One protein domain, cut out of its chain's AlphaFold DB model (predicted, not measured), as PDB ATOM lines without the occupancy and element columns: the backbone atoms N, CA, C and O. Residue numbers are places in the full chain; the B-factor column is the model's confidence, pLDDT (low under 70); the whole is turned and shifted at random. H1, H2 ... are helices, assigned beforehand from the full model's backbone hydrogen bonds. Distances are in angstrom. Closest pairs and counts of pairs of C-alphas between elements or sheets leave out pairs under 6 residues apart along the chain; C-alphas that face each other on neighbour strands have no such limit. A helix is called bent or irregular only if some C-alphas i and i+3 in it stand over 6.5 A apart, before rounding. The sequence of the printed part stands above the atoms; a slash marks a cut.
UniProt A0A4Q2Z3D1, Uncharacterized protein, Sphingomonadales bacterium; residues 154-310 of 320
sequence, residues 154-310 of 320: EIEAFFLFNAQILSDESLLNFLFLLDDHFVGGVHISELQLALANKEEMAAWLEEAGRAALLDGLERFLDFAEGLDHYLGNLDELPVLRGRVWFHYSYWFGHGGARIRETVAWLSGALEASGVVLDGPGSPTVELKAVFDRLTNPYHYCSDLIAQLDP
ATOM      1  N   GLU A 154     187.751 195.958 275.866       93.88
ATOM      2  CA  GLU A 154     187.852 196.219 274.427       93.88
ATOM      3  C   GLU A 154     186.651 196.996 273.876       93.88
ATOM      4  O   GLU A 154     186.814 197.841 272.998       93.88
ATOM      5  N   ILE A 155     185.449 196.790 274.418       93.44
ATOM      6  CA  ILE A 155     184.271 197.594 274.061       93.44
ATOM      7  C   ILE A 155     184.391 199.035 274.567       93.44
ATOM      8  O   ILE A 155     183.987 199.966 273.868       93.44
ATOM      9  N   GLU A 156     184.948 199.248 275.760       91.12
ATOM     10  CA  GLU A 156     185.240 200.598 276.253       91.12
ATOM     11  C   GLU A 156     186.263 201.302 275.351       91.12
ATOM     12  O   GLU A 156     186.042 202.449 274.954       91.12
ATOM     13  N   ALA A 157     187.334 200.601 274.962       92.56
ATOM     14  CA  ALA A 157     188.332 201.105 274.022       92.56
ATOM     15  C   ALA A 157     187.713 201.449 272.657       92.56
ATOM     16  O   ALA A 157     187.954 202.539 272.139       92.56
ATOM     17  N   PHE A 158     186.840 200.587 272.122       93.94
ATOM     18  CA  PHE A 158     186.088 200.857 270.895       93.94
ATOM     19  C   PHE A 158     185.274 202.154 270.988       93.94
ATOM     20  O   PHE A 158     185.303 202.972 270.071       93.94
ATOM     21  N   PHE A 159     184.561 202.384 272.094       91.94
ATOM     22  CA  PHE A 159     183.776 203.609 272.251       91.94
ATOM     23  C   PHE A 159     184.633 204.864 272.368       91.94
ATOM     24  O   PHE A 159     184.242 205.903 271.836       91.94
ATOM     25  N   LEU A 160     185.779 204.784 273.047       90.56
ATOM     26  CA  LEU A 160     186.732 205.892 273.109       90.56
ATOM     27  C   LEU A 160     187.274 206.218 271.718       90.56
ATOM     28  O   LEU A 160     187.287 207.384 271.330       90.56
ATOM     29  N   PHE A 161     187.639 205.188 270.955       88.56
ATOM     30  CA  PHE A 161     188.096 205.327 269.579       88.56
ATOM     31  C   PHE A 161     187.014 205.950 268.682       88.56
ATOM     32  O   PHE A 161     187.255 206.938 267.996       88.56
ATOM     33  N   ASN A 162     185.771 205.468 268.769       88.94
ATOM     34  CA  ASN A 162     184.662 206.023 267.995       88.94
ATOM     35  C   ASN A 162     184.313 207.470 268.395       88.94
ATOM     36  O   ASN A 162     183.932 208.284 267.556       88.94
ATOM     37  N   ALA A 163     184.438 207.813 269.681       87.69
ATOM     38  CA  ALA A 163     184.192 209.167 270.167       87.69
ATOM     39  C   ALA A 163     185.209 210.178 269.622       87.69
ATOM     40  O   ALA A 163     184.822 211.315 269.360       87.69
ATOM     41  N   GLN A 164     186.468 209.766 269.418       85.50
ATOM     42  CA  GLN A 164     187.498 210.622 268.821       85.50
ATOM     43  C   GLN A 164     187.060 211.109 267.438       85.50
ATOM     44  O   GLN A 164     187.009 212.318 267.231       85.50
ATOM     45  N   ILE A 165     186.618 210.196 266.563       85.50
ATOM     46  CA  ILE A 165     186.141 210.525 265.207       85.50
ATOM     47  C   ILE A 165     185.013 211.555 265.252       85.50
ATOM     48  O   ILE A 165     185.045 212.569 264.568       85.50
ATOM     49  N   LEU A 166     184.005 211.304 266.089       84.69
ATOM     50  CA  LEU A 166     182.797 212.128 266.155       84.69
ATOM     51  C   LEU A 166     183.043 213.525 266.734       84.69
ATOM     52  O   LEU A 166     182.232 214.425 266.527       84.69
ATOM     53  N   SER A 167     184.115 213.688 267.510       87.94
ATOM     54  CA  SER A 167     184.494 214.965 268.120       87.94
ATOM     55  C   SER A 167     185.459 215.790 267.269       87.94
ATOM     56  O   SER A 167     185.719 216.947 267.598       87.94
ATOM     57  N   ASP A 168     185.991 215.203 266.199       91.88
ATOM     58  CA  ASP A 168     187.042 215.788 265.383       91.88
ATOM     59  C   ASP A 168     186.468 216.368 264.086       91.88
ATOM     60  O   ASP A 168     186.267 215.676 263.088       91.88
ATOM     61  N   GLU A 169     186.176 217.670 264.108       91.94
ATOM     62  CA  GLU A 169     185.581 218.376 262.971       91.94
ATOM     63  C   GLU A 169     186.479 218.348 261.724       91.94
ATOM     64  O   GLU A 169     185.971 218.202 260.611       91.94
ATOM     65  N   SER A 170     187.802 218.447 261.889       91.25
ATOM     66  CA  SER A 170     188.754 218.380 260.774       91.25
ATOM     67  C   SER A 170     188.700 217.010 260.099       91.25
ATOM     68  O   SER A 170     188.590 216.929 258.873       91.25
ATOM     69  N   LEU A 171     188.716 215.933 260.891       90.31
ATOM     70  CA  LEU A 171     188.585 214.568 260.385       90.31
ATOM     71  C   LEU A 171     187.236 214.354 259.685       90.31
ATOM     72  O   LEU A 171     187.207 213.859 258.561       90.31
ATOM     73  N   LEU A 172     186.122 214.773 260.296       89.56
ATOM     74  CA  LEU A 172     184.788 214.655 259.692       89.56
ATOM     75  C   LEU A 172     184.689 215.397 258.354       89.56
ATOM     76  O   LEU A 172     184.162 214.859 257.382       89.56
ATOM     77  N   ASN A 173     185.248 216.604 258.278       89.62
ATOM     78  CA  ASN A 173     185.324 217.376 257.042       89.62
ATOM     79  C   ASN A 173     186.122 216.640 255.956       89.62
ATOM     80  O   ASN A 173     185.703 216.599 254.800       89.62
ATOM     81  N   PHE A 174     187.245 216.015 256.310       87.50
ATOM     82  CA  PHE A 174     188.003 215.213 255.353       87.50
ATOM     83  C   PHE A 174     187.240 213.953 254.908       87.50
ATOM     84  O   PHE A 174     187.210 213.648 253.716       87.50
ATOM     85  N   LEU A 175     186.549 213.262 255.821       85.44
ATOM     86  CA  LEU A 175     185.688 212.122 255.479       85.44
ATOM     87  C   LEU A 175     184.560 212.528 254.516       85.44
ATOM     88  O   LEU A 175     184.296 211.816 253.550       85.44
ATOM     89  N   PHE A 176     183.956 213.705 254.699       84.31
ATOM     90  CA  PHE A 176     182.973 214.234 253.752       84.31
ATOM     91  C   PHE A 176     183.562 214.487 252.360       84.31
ATOM     92  O   PHE A 176     182.906 214.171 251.367       84.31
ATOM     93  N   LEU A 177     184.799 214.990 252.257       81.94
ATOM     94  CA  LEU A 177     185.472 215.119 250.958       81.94
ATOM     95  C   LEU A 177     185.653 213.760 250.270       81.94
ATOM     96  O   LEU A 177     185.450 213.649 249.059       81.94
ATOM     97  N   LEU A 178     186.022 212.720 251.025       79.38
ATOM     98  CA  LEU A 178     186.161 211.363 250.488       79.38
ATOM     99  C   LEU A 178     184.832 210.828 249.933       79.38
ATOM    100  O   LEU A 178     184.821 210.191 248.874       79.38
ATOM    101  N   ASP A 179     183.725 211.185 250.583       76.88
ATOM    102  CA  ASP A 179     182.350 210.865 250.190       76.88
ATOM    103  C   ASP A 179     181.772 211.775 249.082       76.88
ATOM    104  O   ASP A 179     180.560 211.812 248.882       76.88
ATOM    105  N   ASP A 180     182.622 212.472 248.313       76.81
ATOM    106  CA  ASP A 180     182.225 213.338 247.179       76.81
ATOM    107  C   ASP A 180     181.474 214.617 247.582       76.81
ATOM    108  O   ASP A 180     180.916 215.316 246.730       76.81
ATOM    109  N   HIS A 181     181.439 214.953 248.872       80.81
ATOM    110  CA  HIS A 181     180.831 216.197 249.322       80.81
ATOM    111  C   HIS A 181     181.788 217.378 249.149       80.81
ATOM    112  O   HIS A 181     183.008 217.260 249.235       80.81
ATOM    113  N   PHE A 182     181.205 218.559 248.942       84.62
ATOM    114  CA  PHE A 182     181.941 219.816 248.995       84.62
ATOM    115  C   PHE A 182     182.057 220.278 250.444       84.62
ATOM    116  O   PHE A 182     181.041 220.407 251.132       84.62
ATOM    117  N   VAL A 183     183.268 220.621 250.880       86.38
ATOM    118  CA  VAL A 183     183.516 221.193 252.208       86.38
ATOM    119  C   VAL A 183     184.141 222.564 252.048       86.38
ATOM    120  O   VAL A 183     185.179 222.716 251.415       86.38
ATOM    121  N   GLY A 184     183.470 223.600 252.558       84.56
ATOM    122  CA  GLY A 184     183.923 224.981 252.363       84.56
ATOM    123  C   GLY A 184     184.025 225.392 250.887       84.56
ATOM    124  O   GLY A 184     184.813 226.267 250.554       84.56
ATOM    125  N   GLY A 185     183.255 224.751 249.997       85.56
ATOM    126  CA  GLY A 185     183.327 224.970 248.548       85.56
ATOM    127  C   GLY A 185     184.443 224.204 247.835       85.56
ATOM    128  O   GLY A 185     184.562 224.351 246.625       85.56
ATOM    129  N   VAL A 186     185.207 223.376 248.551       86.81
ATOM    130  CA  VAL A 186     186.300 222.563 248.007       86.81
ATOM    131  C   VAL A 186     185.817 221.144 247.734       86.81
ATOM    132  O   VAL A 186     185.167 220.536 248.585       86.81
ATOM    133  N   HIS A 187     186.170 220.608 246.568       86.44
ATOM    134  CA  HIS A 187     186.006 219.200 246.210       86.44
ATOM    135  C   HIS A 187     187.323 218.417 246.347       86.44
ATOM    136  O   HIS A 187     188.407 218.977 246.179       86.44
ATOM    137  N   ILE A 188     187.260 217.096 246.569       81.88
ATOM    138  CA  ILE A 188     188.462 216.251 246.724       81.88
ATOM    139  C   ILE A 188     189.414 216.331 245.519       81.88
ATOM    140  O   ILE A 188     190.631 216.306 245.685       81.88
ATOM    141  N   SER A 189     188.882 216.518 244.308       82.50
ATOM    142  CA  SER A 189     189.696 216.684 243.096       82.50
ATOM    143  C   SER A 189     190.582 217.931 243.133       82.50
ATOM    144  O   SER A 189     191.658 217.933 242.545       82.50
ATOM    145  N   GLU A 190     190.153 218.997 243.811       86.50
ATOM    146  CA  GLU A 190     190.973 220.203 243.977       86.50
ATOM    147  C   GLU A 190     192.149 219.937 244.913       86.50
ATOM    148  O   GLU A 190     193.270 220.337 244.610       86.50
ATOM    149  N   LEU A 191     191.917 219.203 246.009       83.44
ATOM    150  CA  LEU A 191     192.989 218.763 246.903       83.44
ATOM    151  C   LEU A 191     193.981 217.847 246.168       83.44
ATOM    152  O   LEU A 191     195.189 218.003 246.319       83.44
ATOM    153  N   GLN A 192     193.491 216.930 245.328       78.69
ATOM    154  CA  GLN A 192     194.346 216.068 244.503       78.69
ATOM    155  C   GLN A 192     195.234 216.874 243.544       78.69
ATOM    156  O   GLN A 192     196.424 216.588 243.422       78.69
ATOM    157  N   LEU A 193     194.677 217.895 242.884       80.94
ATOM    158  CA  LEU A 193     195.443 218.789 242.011       80.94
ATOM    159  C   LEU A 193     196.482 219.595 242.800       80.94
ATOM    160  O   LEU A 193     197.628 219.694 242.363       80.94
ATOM    161  N   ALA A 194     196.109 220.109 243.974       82.81
ATOM    162  CA  ALA A 194     197.015 220.840 244.853       82.81
ATOM    163  C   ALA A 194     198.187 219.965 245.325       82.81
ATOM    164  O   ALA A 194     199.327 220.417 245.346       82.81
ATOM    165  N   LEU A 195     197.937 218.693 245.649       76.50
ATOM    166  CA  LEU A 195     198.969 217.739 246.074       76.50
ATOM    167  C   LEU A 195     199.962 217.361 244.962       76.50
ATOM    168  O   LEU A 195     201.023 216.818 245.263       76.50
ATOM    169  N   ALA A 196     199.660 217.646 243.692       74.25
ATOM    170  CA  ALA A 196     200.486 217.218 242.565       74.25
ATOM    171  C   ALA A 196     201.818 217.982 242.439       74.25
ATOM    172  O   ALA A 196     202.768 217.453 241.861       74.25
ATOM    173  N   ASN A 197     201.911 219.218 242.942       77.25
ATOM    174  CA  ASN A 197     203.178 219.943 243.031       77.25
ATOM    175  C   ASN A 197     203.154 221.030 244.115       77.25
ATOM    176  O   ASN A 197     202.108 221.459 244.597       77.25
ATOM    177  N   LYS A 198     204.350 221.481 244.496       78.75
ATOM    178  CA  LYS A 198     204.550 222.391 245.622       78.75
ATOM    179  C   LYS A 198     203.951 223.778 245.382       78.75
ATOM    180  O   LYS A 198     203.454 224.386 246.326       78.75
ATOM    181  N   GLU A 199     204.036 224.294 244.162       84.69
ATOM    182  CA  GLU A 199     203.537 225.620 243.802       84.69
ATOM    183  C   GLU A 199     202.005 225.678 243.855       84.69
ATOM    184  O   GLU A 199     201.454 226.615 244.433       84.69
ATOM    185  N   GLU A 200     201.328 224.656 243.327       84.81
ATOM    186  CA  GLU A 200     199.870 224.507 243.405       84.81
ATOM    187  C   GLU A 200     199.412 224.322 244.852       84.81
ATOM    188  O   GLU A 200     198.469 224.982 245.275       84.81
ATOM    189  N   MET A 201     200.114 223.510 245.652       84.62
ATOM    190  CA  MET A 201     199.815 223.380 247.082       84.62
ATOM    191  C   MET A 201     199.948 224.720 247.814       84.62
ATOM    192  O   MET A 201     199.076 225.090 248.598       84.62
ATOM    193  N   ALA A 202     201.025 225.467 247.558       85.81
ATOM    194  CA  ALA A 202     201.238 226.766 248.183       85.81
ATOM    195  C   ALA A 202     200.117 227.748 247.817       85.81
ATOM    196  O   ALA A 202     199.553 228.374 248.707       85.81
ATOM    197  N   ALA A 203     199.749 227.834 246.534       88.12
ATOM    198  CA  ALA A 203     198.641 228.671 246.082       88.12
ATOM    199  C   ALA A 203     197.294 228.213 246.663       88.12
ATOM    200  O   ALA A 203     196.475 229.041 247.059       88.12
ATOM    201  N   TRP A 204     197.074 226.900 246.752       89.38
ATOM    202  CA  TRP A 204     195.856 226.325 247.303       89.38
ATOM    203  C   TRP A 204     195.696 226.687 248.783       89.38
ATOM    204  O   TRP A 204     194.601 227.066 249.190       89.38
ATOM    205  N   LEU A 205     196.781 226.663 249.563       90.00
ATOM    206  CA  LEU A 205     196.790 226.994 250.992       90.00
ATOM    207  C   LEU A 205     196.560 228.474 251.324       90.00
ATOM    208  O   LEU A 205     196.242 228.779 252.473       90.00
ATOM    209  N   GLU A 206     196.680 229.384 250.357       90.44
ATOM    210  CA  GLU A 206     196.364 230.804 250.564       90.44
ATOM    211  C   GLU A 206     194.855 231.045 250.759       90.44
ATOM    212  O   GLU A 206     194.456 232.080 251.301       90.44
ATOM    213  N   GLU A 207     193.988 230.109 250.347       89.06
ATOM    214  CA  GLU A 207     192.549 230.246 250.578       89.06
ATOM    215  C   GLU A 207     192.135 229.749 251.973       89.06
ATOM    216  O   GLU A 207     192.572 228.710 252.479       89.06
ATOM    217  N   ALA A 208     191.241 230.507 252.609       86.88
ATOM    218  CA  ALA A 208     190.817 230.261 253.980       86.88
ATOM    219  C   ALA A 208     190.147 228.885 254.152       86.88
ATOM    220  O   ALA A 208     189.308 228.478 253.354       86.88
ATOM    221  N   GLY A 209     190.485 228.189 255.240       82.62
ATOM    222  CA  GLY A 209     189.887 226.898 255.608       82.62
ATOM    223  C   GLY A 209     190.544 225.672 254.965       82.62
ATOM    224  O   GLY A 209     190.395 224.574 255.491       82.62
ATOM    225  N   ARG A 210     191.349 225.831 253.907       88.06
ATOM    226  CA  ARG A 210     192.009 224.701 253.229       88.06
ATOM    227  C   ARG A 210     193.094 224.020 254.060       88.06
ATOM    228  O   ARG A 210     193.223 222.801 254.011       88.06
ATOM    229  N   ALA A 211     193.795 224.770 254.907       87.38
ATOM    230  CA  ALA A 211     194.729 224.189 255.873       87.38
ATOM    231  C   ALA A 211     194.044 223.202 256.844       87.38
ATOM    232  O   ALA A 211     194.637 222.187 257.192       87.38
ATOM    233  N   ALA A 212     192.785 223.451 257.228       86.69
ATOM    234  CA  ALA A 212     192.029 222.543 258.097       86.69
ATOM    235  C   ALA A 212     191.666 221.220 257.394       86.69
ATOM    236  O   ALA A 212     191.534 220.191 258.048       86.69
ATOM    237  N   LEU A 213     191.554 221.220 256.061       86.12
ATOM    238  CA  LEU A 213     191.335 219.995 255.284       86.12
ATOM    239  C   LEU A 213     192.594 219.114 255.237       86.12
ATOM    240  O   LEU A 213     192.469 217.893 255.220       86.12
ATOM    241  N   LEU A 214     193.795 219.711 255.257       84.88
ATOM    242  CA  LEU A 214     195.044 218.949 255.408       84.88
ATOM    243  C   LEU A 214     195.216 218.393 256.821       84.88
ATOM    244  O   LEU A 214     195.625 217.247 256.959       84.88
ATOM    245  N   ASP A 215     194.864 219.168 257.849       87.69
ATOM    246  CA  ASP A 215     194.804 218.674 259.233       87.69
ATOM    247  C   ASP A 215     193.832 217.483 259.339       87.69
ATOM    248  O   ASP A 215     194.143 216.469 259.955       87.69
ATOM    249  N   GLY A 216     192.687 217.546 258.651       88.62
ATOM    250  CA  GLY A 216     191.752 216.426 258.542       88.62
ATOM    251  C   GLY A 216     192.333 215.187 257.856       88.62
ATOM    252  O   GLY A 216     192.085 214.069 258.307       88.62
ATOM    253  N   LEU A 217     193.133 215.372 256.801       84.75
ATOM    254  CA  LEU A 217     193.869 214.279 256.164       84.75
ATOM    255  C   LEU A 217     194.877 213.651 257.136       84.75
ATOM    256  O   LEU A 217     194.891 212.434 257.265       84.75
ATOM    257  N   GLU A 218     195.695 214.452 257.822       84.69
ATOM    258  CA  GLU A 218     196.669 213.962 258.812       84.69
ATOM    259  C   GLU A 218     195.974 213.138 259.905       84.69
ATOM    260  O   GLU A 218     196.323 211.981 260.128       84.69
ATOM    261  N   ARG A 219     194.886 213.669 260.473       88.56
ATOM    262  CA  ARG A 219     194.053 212.965 261.462       88.56
ATOM    263  C   ARG A 219     193.441 211.676 260.926       88.56
ATOM    264  O   ARG A 219     193.243 210.732 261.685       88.56
ATOM    265  N   PHE A 220     193.127 211.613 259.632       86.88
ATOM    266  CA  PHE A 220     192.643 210.386 259.006       86.88
ATOM    267  C   PHE A 220     193.740 209.318 258.909       86.88
ATOM    268  O   PHE A 220     193.450 208.136 259.094       86.88
ATOM    269  N   LEU A 221     194.989 209.715 258.650       84.44
ATOM    270  CA  LEU A 221     196.127 208.792 258.663       84.44
ATOM    271  C   LEU A 221     196.370 208.255 260.080       84.44
ATOM    272  O   LEU A 221     196.417 207.038 260.254       84.44
ATOM    273  N   ASP A 222     196.389 209.134 261.086       87.06
ATOM    274  CA  ASP A 222     196.497 208.747 262.502       87.06
ATOM    275  C   ASP A 222     195.358 207.804 262.919       87.06
ATOM    276  O   ASP A 222     195.565 206.806 263.615       87.06
ATOM    277  N   PHE A 223     194.136 208.093 262.465       89.12
ATOM    278  CA  PHE A 223     192.980 207.229 262.671       89.12
ATOM    279  C   PHE A 223     193.178 205.849 262.034       89.12
ATOM    280  O   PHE A 223     192.888 204.840 262.678       89.12
ATOM    281  N   ALA A 224     193.668 205.777 260.794       87.56
ATOM    282  CA  ALA A 224     193.907 204.509 260.111       87.56
ATOM    283  C   ALA A 224     194.964 203.668 260.848       87.56
ATOM    284  O   ALA A 224     194.741 202.484 261.096       87.56
ATOM    285  N   GLU A 225     196.072 204.276 261.270       88.00
ATOM    286  CA  GLU A 225     197.099 203.603 262.073       88.00
ATOM    287  C   GLU A 225     196.555 203.132 263.426       88.00
ATOM    288  O   GLU A 225     196.760 201.981 263.823       88.00
ATOM    289  N   GLY A 226     195.796 203.990 264.114       91.62
ATOM    290  CA  GLY A 226     195.142 203.654 265.374       91.62
ATOM    291  C   GLY A 226     194.145 202.502 265.231       91.62
ATOM    292  O   GLY A 226     194.115 201.609 266.078       91.62
ATOM    293  N   LEU A 227     193.373 202.481 264.140       92.31
ATOM    294  CA  LEU A 227     192.430 201.409 263.838       92.31
ATOM    295  C   LEU A 227     193.158 200.089 263.571       92.31
ATOM    296  O   LEU A 227     192.767 199.059 264.115       92.31
ATOM    297  N   ASP A 228     194.206 200.105 262.751       91.38
ATOM    298  CA  ASP A 228     195.017 198.928 262.431       91.38
ATOM    299  C   ASP A 228     195.656 198.324 263.687       91.38
ATOM    300  O   ASP A 228     195.550 197.116 263.925       91.38
ATOM    301  N   HIS A 229     196.224 199.180 264.544       92.06
ATOM    302  CA  HIS A 229     196.776 198.776 265.831       92.06
ATOM    303  C   HIS A 229     195.702 198.192 266.757       92.06
ATOM    304  O   HIS A 229     195.893 197.116 267.325       92.06
ATOM    305  N   TYR A 230     194.554 198.864 266.883       93.75
ATOM    306  CA  TYR A 230     193.436 198.386 267.694       93.75
ATOM    307  C   TYR A 230     192.940 197.018 267.216       93.75
ATOM    308  O   TYR A 230     192.846 196.085 268.010       93.75
ATOM    309  N   LEU A 231     192.701 196.854 265.912       93.00
ATOM    310  CA  LEU A 231     192.274 195.582 265.330       93.00
ATOM    311  C   LEU A 231     193.330 194.482 265.509       93.00
ATOM    312  O   LEU A 231     192.964 193.329 265.741       93.00
ATOM    313  N   GLY A 232     194.620 194.820 265.436       90.81
ATOM    314  CA  GLY A 232     195.724 193.899 265.715       90.81
ATOM    315  C   GLY A 232     195.743 193.379 267.158       90.81
ATOM    316  O   GLY A 232     196.137 192.243 267.389       90.81
ATOM    317  N   ASN A 233     195.245 194.158 268.121       92.12
ATOM    318  CA  ASN A 233     195.170 193.747 269.527       92.12
ATOM    319  C   ASN A 233     193.966 192.837 269.840       92.12
ATOM    320  O   ASN A 233     193.901 192.251 270.919       92.12
ATOM    321  N   LEU A 234     193.028 192.666 268.901       93.19
ATOM    322  CA  LEU A 234     191.821 191.846 269.071       93.19
ATOM    323  C   LEU A 234     191.999 190.382 268.621       93.19
ATOM    324  O   LEU A 234     191.024 189.729 268.248       93.19
ATOM    325  N   ASP A 235     193.223 189.845 268.636       87.69
ATOM    326  CA  ASP A 235     193.522 188.480 268.168       87.69
ATOM    327  C   ASP A 235     192.718 187.390 268.897       87.69
ATOM    328  O   ASP A 235     192.242 186.444 268.267       87.69
ATOM    329  N   GLU A 236     192.495 187.555 270.202       89.88
ATOM    330  CA  GLU A 236     191.703 186.628 271.024       89.88
ATOM    331  C   GLU A 236     190.182 186.847 270.889       89.88
ATOM    332  O   GLU A 236     189.383 186.043 271.376       89.88
ATOM    333  N   LEU A 237     189.765 187.923 270.209       92.56
ATOM    334  CA  LEU A 237     188.367 188.301 269.977       92.56
ATOM    335  C   LEU A 237     188.082 188.467 268.467       92.56
ATOM    336  O   LEU A 237     187.675 189.545 268.017       92.56
ATOM    337  N   PRO A 238     188.302 187.427 267.641       90.69
ATOM    338  CA  PRO A 238     188.252 187.541 266.183       90.69
ATOM    339  C   PRO A 238     186.875 187.939 265.630       90.69
ATOM    340  O   PRO A 238     186.805 188.584 264.581       90.69
ATOM    341  N   VAL A 239     185.770 187.588 266.302       91.00
ATOM    342  CA  VAL A 239     184.430 188.032 265.889       91.00
ATOM    343  C   VAL A 239     184.250 189.515 266.187       91.00
ATOM    344  O   VAL A 239     183.781 190.242 265.311       91.00
ATOM    345  N   LEU A 240     184.646 189.989 267.372       92.50
ATOM    346  CA  LEU A 240     184.650 191.421 267.683       92.50
ATOM    347  C   LEU A 240     185.510 192.204 266.686       92.50
ATOM    348  O   LEU A 240     185.030 193.183 266.115       92.50
ATOM    349  N   ARG A 241     186.725 191.723 266.400       92.88
ATOM    350  CA  ARG A 241     187.634 192.311 265.407       92.88
ATOM    351  C   ARG A 241     186.973 192.475 264.047       92.88
ATOM    352  O   ARG A 241     186.978 193.567 263.482       92.88
ATOM    353  N   GLY A 242     186.348 191.412 263.539       89.50
ATOM    354  CA  GLY A 242     185.665 191.456 262.248       89.50
ATOM    355  C   GLY A 242     184.497 192.446 262.223       89.50
ATOM    356  O   GLY A 242     184.284 193.123 261.220       89.50
ATOM    357  N   ARG A 243     183.765 192.579 263.334       90.56
ATOM    358  CA  ARG A 243     182.642 193.522 263.459       90.56
ATOM    359  C   ARG A 243     183.091 194.974 263.515       90.56
ATOM    360  O   ARG A 243     182.489 195.804 262.837       90.56
ATOM    361  N   VAL A 244     184.141 195.268 264.280       92.69
ATOM    362  CA  VAL A 244     184.747 196.605 264.309       92.69
ATOM    363  C   VAL A 244     185.290 196.956 262.928       92.69
ATOM    364  O   VAL A 244     185.018 198.044 262.429       92.69
ATOM    365  N   TRP A 245     185.995 196.031 262.268       90.44
ATOM    366  CA  TRP A 245     186.472 196.284 260.912       90.44
ATOM    367  C   TRP A 245     185.307 196.561 259.959       90.44
ATOM    368  O   TRP A 245     185.339 197.560 259.252       90.44
ATOM    369  N   PHE A 246     184.231 195.764 259.984       87.19
ATOM    370  CA  PHE A 246     183.058 196.023 259.146       87.19
ATOM    371  C   PHE A 246     182.407 197.387 259.396       87.19
ATOM    372  O   PHE A 246     181.969 198.006 258.426       87.19
ATOM    373  N   HIS A 247     182.383 197.871 260.639       90.19
ATOM    374  CA  HIS A 247     181.869 199.202 260.972       90.19
ATOM    375  C   HIS A 247     182.626 200.320 260.239       90.19
ATOM    376  O   HIS A 247     181.997 201.232 259.713       90.19
ATOM    377  N   TYR A 248     183.951 200.205 260.133       88.00
ATOM    378  CA  TYR A 248     184.805 201.200 259.472       88.00
ATOM    379  C   TYR A 248     185.137 200.873 258.009       88.00
ATOM    380  O   TYR A 248     185.648 201.716 257.274       88.00
ATOM    381  N   SER A 249     184.822 199.657 257.556       83.12
ATOM    382  CA  SER A 249     185.218 199.131 256.244       83.12
ATOM    383  C   SER A 249     184.686 199.934 255.062       83.12
ATOM    384  O   SER A 249     185.261 199.851 253.983       83.12
ATOM    385  N   TYR A 250     183.628 200.730 255.240       80.00
ATOM    386  CA  TYR A 250     183.112 201.606 254.186       80.00
ATOM    387  C   TYR A 250     184.208 202.539 253.641       80.00
ATOM    388  O   TYR A 250     184.407 202.606 252.421       80.00
ATOM    389  N   TRP A 251     184.992 203.150 254.535       78.62
ATOM    390  CA  TRP A 251     186.084 204.048 254.161       78.62
ATOM    391  C   TRP A 251     187.256 203.305 253.509       78.62
ATOM    392  O   TRP A 251     187.906 203.855 252.637       78.62
ATOM    393  N   PHE A 252     187.497 202.029 253.817       76.44
ATOM    394  CA  PHE A 252     188.627 201.268 253.247       76.44
ATOM    395  C   PHE A 252     188.243 200.362 252.058       76.44
ATOM    396  O   PHE A 252     189.102 199.920 251.290       76.44
ATOM    397  N   GLY A 253     186.947 200.126 251.851       67.50
ATOM    398  CA  GLY A 253     186.367 199.315 250.783       67.50
ATOM    399  C   GLY A 253     185.943 200.147 249.573       67.50
ATOM    400  O   GLY A 253     186.766 200.431 248.695       67.50
ATOM    401  N   HIS A 254     184.653 200.505 249.506       55.28
ATOM    402  CA  HIS A 254     184.060 201.219 248.367       55.28
ATOM    403  C   HIS A 254     184.391 202.719 248.362       55.28
ATOM    404  O   HIS A 254     184.883 203.213 247.347       55.28
ATOM    405  N   GLY A 255     184.273 203.410 249.506       52.66
ATOM    406  CA  GLY A 255     184.930 204.716 249.703       52.66
ATOM    407  C   GLY A 255     186.459 204.601 249.588       52.66
ATOM    408  O   GLY A 255     187.154 205.514 249.141       52.66
ATOM    409  N   GLY A 256     186.967 203.394 249.851       53.69
ATOM    410  CA  GLY A 256     188.371 203.015 249.770       53.69
ATOM    411  C   GLY A 256     189.017 203.107 248.397       53.69
ATOM    412  O   GLY A 256     190.236 203.201 248.337       53.69
ATOM    413  N   ALA A 257     188.271 203.104 247.287       61.28
ATOM    414  CA  ALA A 257     188.881 203.318 245.970       61.28
ATOM    415  C   ALA A 257     189.515 204.714 245.874       61.28
ATOM    416  O   ALA A 257     190.675 204.842 245.490       61.28
ATOM    417  N   ARG A 258     188.795 205.733 246.348       60.06
ATOM    418  CA  ARG A 258     189.268 207.121 246.399       60.06
ATOM    419  C   ARG A 258     190.334 207.329 247.461       60.06
ATOM    420  O   ARG A 258     191.248 208.119 247.252       60.06
ATOM    421  N   ILE A 259     190.260 206.600 248.575       60.03
ATOM    422  CA  ILE A 259     191.328 206.606 249.580       60.03
ATOM    423  C   ILE A 259     192.590 205.943 249.032       60.03
ATOM    424  O   ILE A 259     193.660 206.508 249.186       60.03
ATOM    425  N   ARG A 260     192.496 204.811 248.326       63.09
ATOM    426  CA  ARG A 260     193.647 204.177 247.661       63.09
ATOM    427  C   ARG A 260     194.272 205.099 246.626       63.09
ATOM    428  O   ARG A 260     195.491 205.200 246.582       63.09
ATOM    429  N   GLU A 261     193.454 205.790 245.835       67.19
ATOM    430  CA  GLU A 261     193.937 206.833 244.932       67.19
ATOM    431  C   GLU A 261     194.640 207.933 245.728       67.19
ATOM    432  O   GLU A 261     195.809 208.193 245.484       67.19
ATOM    433  N   THR A 262     193.978 208.532 246.716       64.50
ATOM    434  CA  THR A 262     194.527 209.635 247.523       64.50
ATOM    435  C   THR A 262     195.821 209.237 248.238       64.50
ATOM    436  O   THR A 262     196.778 209.999 248.223       64.50
ATOM    437  N   VAL A 263     195.911 208.024 248.785       63.62
ATOM    438  CA  VAL A 263     197.115 207.470 249.426       63.62
ATOM    439  C   VAL A 263     198.215 207.195 248.402       63.62
ATOM    440  O   VAL A 263     199.378 207.494 248.671       63.62
ATOM    441  N   ALA A 264     197.885 206.672 247.217       67.75
ATOM    442  CA  ALA A 264     198.854 206.500 246.135       67.75
ATOM    443  C   ALA A 264     199.389 207.853 245.638       67.75
ATOM    444  O   ALA A 264     200.591 207.991 245.414       67.75
ATOM    445  N   TRP A 265     198.521 208.863 245.533       66.12
ATOM    446  CA  TRP A 265     198.889 210.240 245.208       66.12
ATOM    447  C   TRP A 265     199.779 210.856 246.286       66.12
ATOM    448  O   TRP A 265     200.819 211.410 245.950       66.12
ATOM    449  N   LEU A 266     199.426 210.716 247.566       63.69
ATOM    450  CA  LEU A 266     200.236 211.190 248.691       63.69
ATOM    451  C   LEU A 266     201.610 210.525 248.708       63.69
ATOM    452  O   LEU A 266     202.619 211.209 248.843       63.69
ATOM    453  N   SER A 267     201.658 209.209 248.499       63.31
ATOM    454  CA  SER A 267     202.916 208.460 248.411       63.31
ATOM    455  C   SER A 267     203.776 208.966 247.248       63.31
ATOM    456  O   SER A 267     204.945 209.283 247.445       63.31
ATOM    457  N   GLY A 268     203.186 209.152 246.062       65.50
ATOM    458  CA  GLY A 268     203.885 209.690 244.892       65.50
ATOM    459  C   GLY A 268     204.344 211.145 245.059       65.50
ATOM    460  O   GLY A 268     205.442 211.497 244.629       65.50
ATOM    461  N   ALA A 269     203.548 211.996 245.712       62.91
ATOM    462  CA  ALA A 269     203.908 213.383 246.004       62.91
ATOM    463  C   ALA A 269     205.077 213.465 247.000       62.91
ATOM    464  O   ALA A 269     206.008 214.254 246.810       62.91
ATOM    465  N   LEU A 270     205.068 212.611 248.029       61.81
ATOM    466  CA  LEU A 270     206.162 212.487 248.990       61.81
ATOM    467  C   LEU A 270     207.455 212.014 248.308       61.81
ATOM    468  O   LEU A 270     208.493 212.657 248.478       61.81
ATOM    469  N   GLU A 271     207.388 210.985 247.461       63.88
ATOM    470  CA  GLU A 271     208.526 210.510 246.658       63.88
ATOM    471  C   GLU A 271     209.084 211.614 245.736       63.88
ATOM    472  O   GLU A 271     210.293 211.864 245.705       63.88
ATOM    473  N   ALA A 272     208.211 212.334 245.023       61.69
ATOM    474  CA  ALA A 272     208.593 213.406 244.098       61.69
ATOM    475  C   ALA A 272     209.226 214.620 244.800       61.69
ATOM    476  O   ALA A 272     210.051 215.321 244.212       61.69
ATOM    477  N   SER A 273     208.878 214.861 246.067       57.41
ATOM    478  CA  SER A 273     209.452 215.939 246.879       57.41
ATOM    479  C   SER A 273     210.895 215.672 247.342       57.41
ATOM    480  O   SER A 273     211.512 216.528 247.979       57.41
ATOM    481  N   GLY A 274     211.464 214.507 247.003       50.81
ATOM    482  CA  GLY A 274     212.827 214.124 247.374       50.81
ATOM    483  C   GLY A 274     212.972 213.733 248.845       50.81
ATOM    484  O   GLY A 274     214.093 213.541 249.323       50.81
ATOM    485  N   VAL A 275     211.855 213.597 249.567       55.19
ATOM    486  CA  VAL A 275     211.828 212.968 250.883       55.19
ATOM    487  C   VAL A 275     212.014 211.470 250.647       55.19
ATOM    488  O   VAL A 275     211.090 210.758 250.268       55.19
ATOM    489  N   VAL A 276     213.252 210.994 250.804       47.34
ATOM    490  CA  VAL A 276     213.571 209.565 250.707       47.34
ATOM    491  C   VAL A 276     212.966 208.874 251.919       47.34
ATOM    492  O   VAL A 276     213.482 208.977 253.031       47.34
ATOM    493  N   LEU A 277     211.859 208.181 251.687       50.66
ATOM    494  CA  LEU A 277     211.145 207.399 252.691       50.66
ATOM    495  C   LEU A 277     211.394 205.903 252.473       50.66
ATOM    496  O   LEU A 277     210.659 205.074 252.981       50.66
ATOM    497  N   ASP A 278     212.427 205.517 251.731       43.38
ATOM    498  CA  ASP A 278     212.706 204.108 251.463       43.38
ATOM    499  C   ASP A 278     213.612 203.505 252.541       43.38
ATOM    500  O   ASP A 278     214.813 203.774 252.618       43.38
ATOM    501  N   GLY A 279     213.012 202.660 253.379       46.00
ATOM    502  CA  GLY A 279     213.679 201.852 254.395       46.00
ATOM    503  C   GLY A 279     212.663 201.139 255.298       46.00
ATOM    504  O   GLY A 279     211.553 201.637 255.475       46.00
ATOM    505  N   PRO A 280     212.998 199.976 255.887       48.09
ATOM    506  CA  PRO A 280     212.188 199.394 256.955       48.09
ATOM    507  C   PRO A 280     212.054 200.401 258.108       48.09
ATOM    508  O   PRO A 280     213.073 200.859 258.626       48.09
ATOM    509  N   GLY A 281     210.822 200.741 258.495       52.06
ATOM    510  CA  GLY A 281     210.541 201.722 259.552       52.06
ATOM    511  C   GLY A 281     210.416 203.175 259.084       52.06
ATOM    512  O   GLY A 281     210.520 204.089 259.899       52.06
ATOM    513  N   SER A 282     210.257 203.420 257.779       58.38
ATOM    514  CA  SER A 282     209.866 204.748 257.310       58.38
ATOM    515  C   SER A 282     208.351 204.962 257.451       58.38
ATOM    516  O   SER A 282     207.584 204.017 257.236       58.38
ATOM    517  N   PRO A 283     207.899 206.206 257.703       61.44
ATOM    518  CA  PRO A 283     206.473 206.516 257.834       61.44
ATOM    519  C   PRO A 283     205.638 206.083 256.621       61.44
ATOM    520  O   PRO A 283     204.516 205.623 256.759       61.44
ATOM    521  N   THR A 284     206.185 206.170 255.409       62.94
ATOM    522  CA  THR A 284     205.443 205.880 254.168       62.94
ATOM    523  C   THR A 284     205.323 204.390 253.897       62.94
ATOM    524  O   THR A 284     204.298 203.937 253.391       62.94
ATOM    525  N   VAL A 285     206.350 203.608 254.249       63.88
ATOM    526  CA  VAL A 285     206.298 202.144 254.157       63.88
ATOM    527  C   VAL A 285     205.333 201.589 255.203       63.88
ATOM    528  O   VAL A 285     204.550 200.692 254.888       63.88
ATOM    529  N   GLU A 286     205.350 202.136 256.420       71.25
ATOM    530  CA  GLU A 286     204.422 201.760 257.491       71.25
ATOM    531  C   GLU A 286     202.975 202.114 257.130       71.25
ATOM    532  O   GLU A 286     202.112 201.235 257.165       71.25
ATOM    533  N   LEU A 287     202.735 203.338 256.654       71.25
ATOM    534  CA  LEU A 287     201.417 203.796 256.224       71.25
ATOM    535  C   LEU A 287     200.870 202.957 255.064       71.25
ATOM    536  O   LEU A 287     199.726 202.507 255.097       71.25
ATOM    537  N   LYS A 288     201.696 202.661 254.053       73.81
ATOM    538  CA  LYS A 288     201.301 201.776 252.950       73.81
ATOM    539  C   LYS A 288     200.904 200.390 253.458       73.81
ATOM    540  O   LYS A 288     199.879 199.865 253.040       73.81
ATOM    541  N   ALA A 289     201.676 199.816 254.382       78.69
ATOM    542  CA  ALA A 289     201.368 198.510 254.953       78.69
ATOM    543  C   ALA A 289     200.066 198.519 255.778       78.69
ATOM    544  O   ALA A 289     199.327 197.536 255.741       78.69
ATOM    545  N   VAL A 290     199.781 199.609 256.500       81.56
ATOM    546  CA  VAL A 290     198.508 199.834 257.207       81.56
ATOM    547  C   VAL A 290     197.343 199.855 256.216       81.56
ATOM    548  O   VAL A 290     196.384 199.098 256.365       81.56
ATOM    549  N   PHE A 291     197.440 200.640 255.140       76.62
ATOM    550  CA  PHE A 291     196.393 200.675 254.117       76.62
ATOM    551  C   PHE A 291     196.231 199.337 253.392       76.62
ATOM    552  O   PHE A 291     195.100 198.914 253.161       76.62
ATOM    553  N   ASP A 292     197.316 198.627 253.082       79.06
ATOM    554  CA  ASP A 292     197.248 197.292 252.476       79.06
ATOM    555  C   ASP A 292     196.479 196.305 253.377       79.06
ATOM    556  O   ASP A 292     195.692 195.497 252.880       79.06
ATOM    557  N   ARG A 293     196.644 196.387 254.707       84.31
ATOM    558  CA  ARG A 293     195.884 195.571 255.670       84.31
ATOM    559  C   ARG A 293     194.424 195.996 255.768       84.31
ATOM    560  O   ARG A 293     193.544 195.149 255.637       84.31
ATOM    561  N   LEU A 294     194.151 197.286 255.962       81.62
ATOM    562  CA  LEU A 294     192.791 197.804 256.153       81.62
ATOM    563  C   LEU A 294     191.922 197.695 254.899       81.62
ATOM    564  O   LEU A 294     190.709 197.510 255.012       81.62
ATOM    565  N   THR A 295     192.527 197.786 253.713       75.88
ATOM    566  CA  THR A 295     191.833 197.631 252.426       75.88
ATOM    567  C   THR A 295     191.701 196.175 251.993       75.88
ATOM    568  O   THR A 295     190.860 195.882 251.144       75.88
ATOM    569  N   ASN A 296     192.483 195.253 252.569       74.81
ATOM    570  CA  ASN A 296     192.310 193.826 252.347       74.81
ATOM    571  C   ASN A 296     191.160 193.307 253.218       74.81
ATOM    572  O   ASN A 296     191.323 193.121 254.428       74.81
ATOM    573  N   PRO A 297     190.014 192.965 252.615       67.50
ATOM    574  CA  PRO A 297     188.853 192.590 253.394       67.50
ATOM    575  C   PRO A 297     189.043 191.281 254.160       67.50
ATOM    576  O   PRO A 297     188.404 191.067 255.181       67.50
ATOM    577  N   TYR A 298     189.967 190.419 253.741       72.12
ATOM    578  CA  TYR A 298     190.234 189.159 254.427       72.12
ATOM    579  C   TYR A 298     191.185 189.300 255.617       72.12
ATOM    580  O   TYR A 298     191.287 188.358 256.398       72.12
ATOM    581  N   HIS A 299     191.882 190.429 255.781       78.88
ATOM    582  CA  HIS A 299     192.920 190.536 256.807       78.88
ATOM    583  C   HIS A 299     192.335 190.453 258.226       78.88
ATOM    584  O   HIS A 299     192.728 189.592 259.009       78.88
ATOM    585  N   TYR A 300     191.333 191.285 258.527       78.56
ATOM    586  CA  TYR A 300     190.761 191.380 259.875       78.56
ATOM    587  C   TYR A 300     189.491 190.563 260.098       78.56
ATOM    588  O   TYR A 300     189.138 190.285 261.247       78.56
ATOM    589  N   CYS A 301     188.808 190.154 259.028       71.75
ATOM    590  CA  CYS A 301     187.528 189.459 259.131       71.75
ATOM    591  C   CYS A 301     187.474 188.126 258.370       71.75
ATOM    592  O   CYS A 301     186.385 187.643 258.074       71.75
ATOM    593  N   SER A 302     188.625 187.488 258.117       65.56
ATOM    594  CA  SER A 302     188.727 186.152 257.497       65.56
ATOM    595  C   SER A 302     187.769 185.124 258.102       65.56
ATOM    596  O   SER A 302     187.026 184.485 257.364       65.56
ATOM    597  N   ASP A 303     187.720 185.007 259.430       63.16
ATOM    598  CA  ASP A 303     186.819 184.084 260.137       63.16
ATOM    599  C   ASP A 303     185.335 184.392 259.921       63.16
ATOM    600  O   ASP A 303     184.494 183.488 259.941       63.16
ATOM    601  N   LEU A 304     185.013 185.674 259.754       68.69
ATOM    602  CA  LEU A 304     183.652 186.158 259.600       68.69
ATOM    603  C   LEU A 304     183.210 186.008 258.136       68.69
ATOM    604  O   LEU A 304     182.161 185.430 257.880       68.69
ATOM    605  N   ILE A 305     184.052 186.394 257.172       64.19
ATOM    606  CA  ILE A 305     183.822 186.184 255.736       64.19
ATOM    607  C   ILE A 305     183.757 184.692 255.395       64.19
ATOM    608  O   ILE A 305     182.813 184.278 254.736       64.19
ATOM    609  N   ALA A 306     184.698 183.867 255.866       64.19
ATOM    610  CA  ALA A 306     184.738 182.437 255.537       64.19
ATOM    611  C   ALA A 306     183.489 181.679 256.014       64.19
ATOM    612  O   ALA A 306     183.097 180.678 255.419       64.19
ATOM    613  N   GLN A 307     182.846 182.148 257.086       63.62
ATOM    614  CA  GLN A 307     181.602 181.562 257.588       63.62
ATOM    615  C   GLN A 307     180.356 182.160 256.926       63.62
ATOM    616  O   GLN A 307     179.336 181.480 256.839       63.62
ATOM    617  N   LEU A 308     180.431 183.405 256.452       63.53
ATOM    618  CA  LEU A 308     179.366 184.070 255.698       63.53
ATOM    619  C   LEU A 308     179.418 183.786 254.187       63.53
ATOM    620  O   LEU A 308     178.488 184.166 253.484       63.53
ATOM    621  N   ASP A 309     180.442 183.085 253.696       52.44
ATOM    622  CA  ASP A 309     180.635 182.668 252.297       52.44
ATOM    623  C   ASP A 309     179.395 182.002 251.635       52.44
ATOM    624  O   ASP A 309     179.154 182.226 250.449       52.44
ATOM    625  N   PRO A 310     178.495 181.294 252.360       49.47
ATOM    626  CA  PRO A 310     177.227 180.826 251.787       49.47
ATOM    627  C   PRO A 310     176.212 181.930 251.416       49.47
ATOM    628  O   PRO A 310     175.184 181.608 250.825       49.47
TER     629      PRO A 310
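This is residues 154 to 310 of the 320 residues of an uncharacterized protein of Sphingomonadales bacterium (UniProt A0A4Q2Z3D1). The long helix H5 forms the core, crossed by H2 at residues 212 to 220 and by H8 at residues 221 to 228, while H7 folds back into H8 as a hairpin. H3 and H4 make a corner at one end of the long axis; H6 and H9 cross at the other. The printed part has 157 residues with nine named helices, H1 to H9, and no named strand: all helix, the packing part aligned, part crossed. It is compact, with a radius of gyration of the C-alphas of 16.7 A, spanning 50 by 35 by 30 A.

H1, residues 154 to 167, and H2, residues 169 to 178, only just touch, only at the corner, with 3 pairs of C-alphas within 8 A, the closest Ile 165 and Leu 171, 6.8 A. H2 touches residues 212 to 220 of H5, residues 210 to 232, about perpendicular at 88 degrees; the closest C-alphas are Leu 171 and Gly 216, 4.1 A. H3, residues 188 to 195, and H4, residues 198 to 205, touch only at the corner, closest at C-alphas 194 and 201, 4.4 A. H7, residues 256 to 272, touches H3 with residues 262 to 269, closest at C-alphas 269 and 195, 6.6 A. H7 and H8, residues 283 to 295, form a hairpin at a shallow tilt of 14 degrees, closest at C-alphas 267 and 284, 6.8 A. H8 touches residues 221 to 228 of H5 at a steep tilt of 67 degrees, closest at C-alphas 290 and 225, 6.3 A. H9, residues 297 to 310, touches H6, residues 238 to 252, with residues 300 to 304, closest at C-alphas 301 and 242, 4.1 A. Every O i to N i+4 pair is within hydrogen-bond range in H2, H3, H4, H5, H7 and H8, against 9 of 10 in H1, 8 of 11 in H6 and 5 of 10 in H9.

H1 begins at C-alpha 154 (187.852, 196.219, 274.427) and spans 20.1 A, H5 33.4 A, H7 23.4 A. H6 and H9 are irregular: C-alphas 247 and 250 are 7.3 A apart, C-alphas 300 and 303 8.3 A. H9 ends at C-alpha 310 (177.227, 180.826, 251.787).

The farthest C-alphas, Glu 206 and Pro 310, are 53.5 A apart. The printed part has no cut and no long link; residues 278 to 283, of which 283 belongs to H8, stand free. Mean pLDDT of the printed part is 78.5, under 70 at residues 253 to 285, 297 and 302 to 310.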